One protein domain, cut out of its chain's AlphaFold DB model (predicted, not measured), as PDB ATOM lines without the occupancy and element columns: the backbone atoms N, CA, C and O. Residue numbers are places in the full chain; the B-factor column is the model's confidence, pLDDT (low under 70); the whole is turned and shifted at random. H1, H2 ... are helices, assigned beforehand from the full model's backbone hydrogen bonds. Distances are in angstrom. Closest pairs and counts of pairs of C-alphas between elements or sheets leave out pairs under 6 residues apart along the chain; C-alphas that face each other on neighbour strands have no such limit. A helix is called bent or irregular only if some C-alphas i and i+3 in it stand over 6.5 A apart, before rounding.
ATOM      1  N   LYS A 118     155.740 151.669 102.605       95.25
ATOM      2  CA  LYS A 118     154.350 151.737 102.110       95.25
ATOM      3  C   LYS A 118     154.245 152.325 100.704       95.25
ATOM      4  O   LYS A 118     153.237 152.134 100.028       95.25
ATOM      5  N   GLU A 119     155.269 153.056 100.297       96.56
ATOM      6  CA  GLU A 119     155.428 153.702  99.003       96.56
ATOM      7  C   GLU A 119     155.634 152.674  97.882       96.56
ATOM      8  O   GLU A 119     155.306 152.945  96.726       96.56
ATOM      9  N   ILE A 120     156.125 151.474  98.216       97.19
ATOM     10  CA  ILE A 120     156.295 150.392  97.249       97.19
ATOM     11  C   ILE A 120     154.971 149.646  97.095       97.19
ATOM     12  O   ILE A 120     154.416 149.074  98.033       97.19
ATOM     13  N   THR A 121     154.462 149.627  95.867       96.19
ATOM     14  CA  THR A 121     153.178 149.027  95.506       96.19
ATOM     15  C   THR A 121     153.360 147.993  94.402       96.19
ATOM     16  O   THR A 121     154.420 147.878  93.800       96.19
ATOM     17  N   ALA A 122     152.296 147.267  94.057       95.88
ATOM     18  CA  ALA A 122     152.317 146.303  92.957       95.88
ATOM     19  C   ALA A 122     152.654 146.911  91.575       95.88
ATOM     20  O   ALA A 122     152.950 146.159  90.646       95.88
ATOM     21  N   ALA A 123     152.579 148.236  91.418       95.94
ATOM     22  CA  ALA A 123     152.943 148.941  90.189       95.94
ATOM     23  C   ALA A 123     154.383 149.481  90.198       95.94
ATOM     24  O   ALA A 123     154.858 149.929  89.157       95.94
ATOM     25  N   SER A 124     155.067 149.445  91.344       97.25
ATOM     26  CA  SER A 124     156.409 150.001  91.496       97.25
ATOM     27  C   SER A 124     157.444 149.235  90.671       97.25
ATOM     28  O   SER A 124     157.386 148.007  90.548       97.25
ATOM     29  N   THR A 125     158.407 149.973  90.124       97.44
ATOM     30  CA  THR A 125     159.576 149.421  89.432       97.44
ATOM     31  C   THR A 125     160.804 149.470  90.338       97.44
ATOM     32  O   THR A 125     160.816 150.181  91.349       97.44
ATOM     33  N   TRP A 126     161.836 148.699  89.981       97.19
ATOM     34  CA  TRP A 126     163.121 148.720  90.681       97.19
ATOM     35  C   TRP A 126     163.711 150.135  90.717       97.19
ATOM     36  O   TRP A 126     164.035 150.634  91.790       97.19
ATOM     37  N   ASP A 127     163.785 150.789  89.556       96.56
ATOM     38  CA  ASP A 127     164.455 152.082  89.404       96.56
ATOM     39  C   ASP A 127     163.753 153.192  90.200       96.56
ATOM     40  O   ASP A 127     164.421 153.982  90.865       96.56
ATOM     41  N   ASP A 128     162.416 153.197  90.226       94.94
ATOM     42  CA  ASP A 128     161.643 154.193  90.982       94.94
ATOM     43  C   ASP A 128     161.736 153.979  92.502       94.94
ATOM     44  O   ASP A 128     161.617 154.925  93.280       94.94
ATOM     45  N   SER A 129     161.938 152.731  92.938       96.75
ATOM     46  CA  SER A 129     161.921 152.366  94.360       96.75
ATOM     47  C   SER A 129     163.307 152.349  94.993       96.75
ATOM     48  O   SER A 129     163.405 152.377  96.214       96.75
ATOM     49  N   LYS A 130     164.378 152.305  94.191       95.81
ATOM     50  CA  LYS A 130     165.752 152.111  94.676       95.81
ATOM     51  C   LYS A 130     166.172 153.143  95.721       95.81
ATOM     52  O   LYS A 130     166.718 152.768  96.751       95.81
ATOM     53  N   SER A 131     165.826 154.411  95.500       96.81
ATOM     54  CA  SER A 131     166.122 155.511  96.435       96.81
ATOM     55  C   SER A 131     165.445 155.389  97.809       96.81
ATOM     56  O   SER A 131     165.770 156.144  98.718       96.81
ATOM     57  N   LEU A 132     164.490 154.465  97.972       96.94
ATOM     58  CA  LEU A 132     163.794 154.224  99.239       96.94
ATOM     59  C   LEU A 132     164.565 153.276 100.166       96.94
ATOM     60  O   LEU A 132     164.214 153.166 101.338       96.94
ATOM     61  N   PHE A 133     165.550 152.542  99.641       96.25
ATOM     62  CA  PHE A 133     166.276 151.527 100.403       96.25
ATOM     63  C   PHE A 133     167.778 151.445 100.097       96.25
ATOM     64  O   PHE A 133     168.476 150.667 100.746       96.25
ATOM     65  N   ASP A 134     168.314 152.189  99.129       95.75
ATOM     66  CA  ASP A 134     169.723 152.081  98.720       95.75
ATOM     67  C   ASP A 134     170.727 152.563  99.784       95.75
ATOM     68  O   ASP A 134     171.877 152.112  99.808       95.75
ATOM     69  N   ASP A 135     170.284 153.404 100.716       95.56
ATOM     70  CA  ASP A 135     171.044 153.863 101.878       95.56
ATOM     71  C   ASP A 135     170.838 153.002 103.143       95.56
ATOM     72  O   ASP A 135     171.413 153.294 104.201       95.56
ATOM     73  N   THR A 136     170.091 151.901 103.048       96.88
ATOM     74  CA  THR A 136     169.811 151.014 104.188       96.88
ATOM     75  C   THR A 136     170.904 149.972 104.396       96.88
ATOM     76  O   THR A 136     171.690 149.654 103.495       96.88
ATOM     77  N   GLN A 137     170.995 149.442 105.617       97.31
ATOM     78  CA  GLN A 137     171.994 148.422 105.924       97.31
ATOM     79  C   GLN A 137     171.636 147.086 105.272       97.31
ATOM     80  O   GLN A 137     172.513 146.406 104.754       97.31
ATOM     81  N   GLU A 138     170.350 146.761 105.239       97.62
ATOM     82  CA  GLU A 138     169.785 145.551 104.659       97.62
ATOM     83  C   GLU A 138     170.140 145.443 103.174       97.62
ATOM     84  O   GLU A 138     170.592 144.390 102.730       97.62
ATOM     85  N   TYR A 139     170.024 146.544 102.421       97.12
ATOM     86  CA  TYR A 139     170.454 146.583 101.023       97.12
ATOM     87  C   TYR A 139     171.972 146.408 100.878       97.12
ATOM     88  O   TYR A 139     172.430 145.601 100.065       97.12
ATOM     89  N   ARG A 140     172.769 147.127 101.684       96.00
ATOM     90  CA  ARG A 140     174.239 147.026 101.644       96.00
ATOM     91  C   ARG A 140     174.741 145.621 101.973       96.00
ATOM     92  O   ARG A 140     175.683 145.151 101.335       96.00
ATOM     93  N   ASP A 141     174.113 144.945 102.931       96.44
ATOM     94  CA  ASP A 141     174.528 143.621 103.396       96.44
ATOM     95  C   ASP A 141     174.324 142.519 102.347       96.44
ATOM     96  O   ASP A 141     175.034 141.511 102.380       96.44
ATOM     97  N   LEU A 142     173.414 142.708 101.383       95.38
ATOM     98  CA  LEU A 142     173.221 141.766 100.272       95.38
ATOM     99  C   LEU A 142     174.444 141.675  99.349       95.38
ATOM    100  O   LEU A 142     174.593 140.683  98.634       95.38
ATOM    101  N   GLY A 143     175.320 142.686  99.358       88.69
ATOM    102  CA  GLY A 143     176.590 142.670  98.631       88.69
ATOM    103  C   GLY A 143     176.468 142.740  97.106       88.69
ATOM    104  O   GLY A 143     177.472 142.567  96.417       88.69
ATOM    105  N   GLY A 144     175.272 142.990  96.558       86.44
ATOM    106  CA  GLY A 144     175.079 143.123  95.115       86.44
ATOM    107  C   GLY A 144     173.654 143.465  94.682       86.44
ATOM    108  O   GLY A 144     172.672 142.966  95.229       86.44
ATOM    109  N   GLU A 145     173.553 144.281  93.630       94.75
ATOM    110  CA  GLU A 145     172.278 144.745  93.068       94.75
ATOM    111  C   GLU A 145     171.456 143.623  92.428       94.75
ATOM    112  O   GLU A 145     170.238 143.625  92.560       94.75
ATOM    113  N   THR A 146     172.095 142.640  91.787       95.81
ATOM    114  CA  THR A 146     171.391 141.527  91.133       95.81
ATOM    115  C   THR A 146     170.490 140.777  92.111       95.81
ATOM    116  O   THR A 146     169.304 140.617  91.848       95.81
ATOM    117  N   TYR A 147     171.028 140.388  93.272       95.44
ATOM    118  CA  TYR A 147     170.261 139.633  94.262       95.44
ATOM    119  C   TYR A 147     169.170 140.489  94.920       95.44
ATOM    120  O   TYR A 147     168.054 140.022  95.129       95.44
ATOM    121  N   ALA A 148     169.456 141.766  95.189       97.44
ATOM    122  CA  ALA A 148     168.454 142.693  95.707       97.44
ATOM    123  C   ALA A 148     167.290 142.902  94.722       97.44
ATOM    124  O   ALA A 148     166.129 142.922  95.129       97.44
ATOM    125  N   LYS A 149     167.592 143.006  93.422       97.81
ATOM    126  CA  LYS A 149     166.589 143.160  92.368       97.81
ATOM    127  C   LYS A 149     165.709 141.922  92.223       97.81
ATOM    128  O   LYS A 149     164.495 142.071  92.140       97.81
ATOM    129  N   GLU A 150     166.289 140.723  92.276       97.56
ATOM    130  CA  GLU A 150     165.532 139.461  92.293       97.56
ATOM    131  C   GLU A 150     164.527 139.418  93.458       97.56
ATOM    132  O   GLU A 150     163.345 139.140  93.249       97.56
ATOM    133  N   LEU A 151     164.967 139.761  94.676       98.00
ATOM    134  CA  LEU A 151     164.100 139.807  95.862       98.00
ATOM    135  C   LEU A 151     162.991 140.860  95.731       98.00
ATOM    136  O   LEU A 151     161.844 140.611  96.104       98.00
ATOM    137  N   PHE A 152     163.313 142.031  95.182       98.38
ATOM    138  CA  PHE A 152     162.328 143.078  94.923       98.38
ATOM    139  C   PHE A 152     161.277 142.629  93.901       98.38
ATOM    140  O   PHE A 152     160.082 142.816  94.115       98.38
ATOM    141  N   GLU A 153     161.689 142.007  92.799       98.00
ATOM    142  CA  GLU A 153     160.768 141.495  91.783       98.00
ATOM    143  C   GLU A 153     159.853 140.397  92.347       98.00
ATOM    144  O   GLU A 153     158.644 140.408  92.083       98.00
ATOM    145  N   GLU A 154     160.386 139.508  93.193       97.50
ATOM    146  CA  GLU A 154     159.595 138.521  93.933       97.50
ATOM    147  C   GLU A 154     158.574 139.197  94.865       97.50
ATOM    148  O   GLU A 154     157.393 138.834  94.880       97.50
ATOM    149  N   TYR A 155     158.998 140.219  95.608       98.00
ATOM    150  CA  TYR A 155     158.123 141.008  96.473       98.00
ATOM    151  C   TYR A 155     156.964 141.651  95.691       98.00
ATOM    152  O   TYR A 155     155.796 141.499  96.065       98.00
ATOM    153  N   ILE A 156     157.258 142.298  94.560       98.19
ATOM    154  CA  ILE A 156     156.252 142.905  93.678       98.19
ATOM    155  C   ILE A 156     155.294 141.844  93.120       98.19
ATOM    156  O   ILE A 156     154.081 142.079  93.057       98.19
ATOM    157  N   ALA A 157     155.795 140.665  92.739       97.75
ATOM    158  CA  ALA A 157     154.958 139.557  92.284       97.75
ATOM    159  C   ALA A 157     153.972 139.105  93.378       97.75
ATOM    160  O   ALA A 157     152.773 138.985  93.105       97.75
ATOM    161  N   ARG A 158     154.436 138.968  94.629       96.38
ATOM    162  CA  ARG A 158     153.582 138.649  95.790       96.38
ATOM    163  C   ARG A 158     152.532 139.734  96.054       96.38
ATOM    164  O   ARG A 158     151.389 139.415  96.382       96.38
ATOM    165  N   LEU A 159     152.871 141.018  95.895       96.38
ATOM    166  CA  LEU A 159     151.891 142.108  96.008       96.38
ATOM    167  C   LEU A 159     150.806 142.015  94.926       96.38
ATOM    168  O   LEU A 159     149.619 142.136  95.236       96.38
ATOM    169  N   LYS A 160     151.197 141.763  93.670       96.38
ATOM    170  CA  LYS A 160     150.261 141.579  92.546       96.38
ATOM    171  C   LYS A 160     149.318 140.401  92.785       96.38
ATOM    172  O   LYS A 160     148.126 140.515  92.509       96.38
ATOM    173  N   GLU A 161     149.828 139.287  93.301       96.06
ATOM    174  CA  GLU A 161     149.023 138.108  93.622       96.06
ATOM    175  C   GLU A 161     147.981 138.401  94.712       96.06
ATOM    176  O   GLU A 161     146.791 138.164  94.499       96.06
ATOM    177  N   ARG A 162     148.392 139.033  95.822       93.44
ATOM    178  CA  ARG A 162     147.474 139.435  96.905       93.44
ATOM    179  C   ARG A 162     146.382 140.398  96.435       93.44
ATOM    180  O   ARG A 162     145.268 140.357  96.956       93.44
ATOM    181  N   LEU A 163     146.681 141.290  95.487       92.69
ATOM    182  CA  LEU A 163     145.676 142.185  94.902       92.69
ATOM    183  C   LEU A 163     144.659 141.415  94.059       92.69
ATOM    184  O   LEU A 163     143.461 141.577  94.275       92.69
ATOM    185  N   LYS A 164     145.123 140.526  93.173       93.56
ATOM    186  CA  LYS A 164     144.244 139.678  92.353       93.56
ATOM    187  C   LYS A 164     143.334 138.801  93.208       93.56
ATOM    188  O   LYS A 164     142.161 138.639  92.892       93.56
ATOM    189  N   GLU A 165     143.852 138.231  94.291       93.12
ATOM    190  CA  GLU A 165     143.047 137.426  95.213       93.12
ATOM    191  C   GLU A 165     141.957 138.265  95.895       93.12
ATOM    192  O   GLU A 165     140.794 137.865  95.921       93.12
ATOM    193  N   LYS A 166     142.294 139.475  96.360       91.44
ATOM    194  CA  LYS A 166     141.310 140.413  96.924       91.44
ATOM    195  C   LYS A 166     140.240 140.831  95.919       91.44
ATOM    196  O   LYS A 166     139.098 141.020  96.321       91.44
ATOM    197  N   GLU A 167     140.589 140.990  94.645       90.62
ATOM    198  CA  GLU A 167     139.631 141.301  93.578       90.62
ATOM    199  C   GLU A 167     138.691 140.129  93.281       90.62
ATOM    200  O   GLU A 167     137.515 140.353  93.036       90.62
ATOM    201  N   ARG A 168     139.176 138.884  93.355       90.44
ATOM    202  CA  ARG A 168     138.351 137.677  93.146       90.44
ATOM    203  C   ARG A 168     137.353 137.409  94.272       90.44
ATOM    204  O   ARG A 168     136.376 136.705  94.046       90.44
ATOM    205  N   MET A 169     137.634 137.909  95.473       85.12
ATOM    206  CA  MET A 169     136.804 137.727  96.670       85.12
ATOM    207  C   MET A 169     135.806 138.877  96.899       85.12
ATOM    208  O   MET A 169     135.090 138.858  97.900       85.12
ATOM    209  N   ARG A 170     135.793 139.887  96.019       72.62
ATOM    210  CA  ARG A 170     134.847 141.014  96.017       72.62
ATOM    211  C   ARG A 170     133.699 140.750  95.056       72.62
ATOM    212  O   ARG A 170     132.578 141.172  95.408       72.62
TER     213      ARG A 170
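AT A GLANCE: This is residues 118 to 170 of the 170 residues of the protein "FF domain-containing protein" of Aegilops tauschii subsp. strangulata (UniProt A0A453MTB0). One long helix, H3, makes the length of this rod, and the stretch before it, with short helices H1 and H2, loops along one side of its first part, while residues 164 to 170 stick out. The 53 printed residues, all helix by class, hold H1, H2 and H3 in that order and no named strand. The whole is loose, radius of gyration of the C-alphas 12.8 A, spanning 41 by 18 by 16 A.

IN THESE COORDINATES: Start at C-alpha 118, (154.350, 151.737, 102.110). Go on to H1, residues 126 to 132, 10.2 A long and irregular: C-alphas 128 and 131 are 7.2 A apart. Next comes H2, residues 137 to 141, 6.0 A. Find C-alpha 145 at (172.278, 144.745, 93.068); H3 runs 34.7 A from there to residue 168.

HOW THE PARTS SIT: H1 and H3 only just touch, with 3 pairs of C-alphas within 8 A, about perpendicular at 80 degrees; H3 does so with residues 149 to 153 alone, and the closest C-alphas are those of Trp 126 and Lys 149, 6.8 A. H2 is close to H3 but not clearly touching: the closest C-alphas, Tyr 139 and Ala 148, are 6.9 A apart. H1 and H2 are apart. H2 and H3 have every O i to N i+4 pair within hydrogen-bond range; H1 has 1 of 3, and 2 of 4 O i to N i+3 pairs.

THE WHOLE: The C-alphas farthest apart, Gly 143 and Arg 170, lie 41.9 A apart. Both links between helices are tight, the printed part has no cut, and no printed residue is under pLDDT 70.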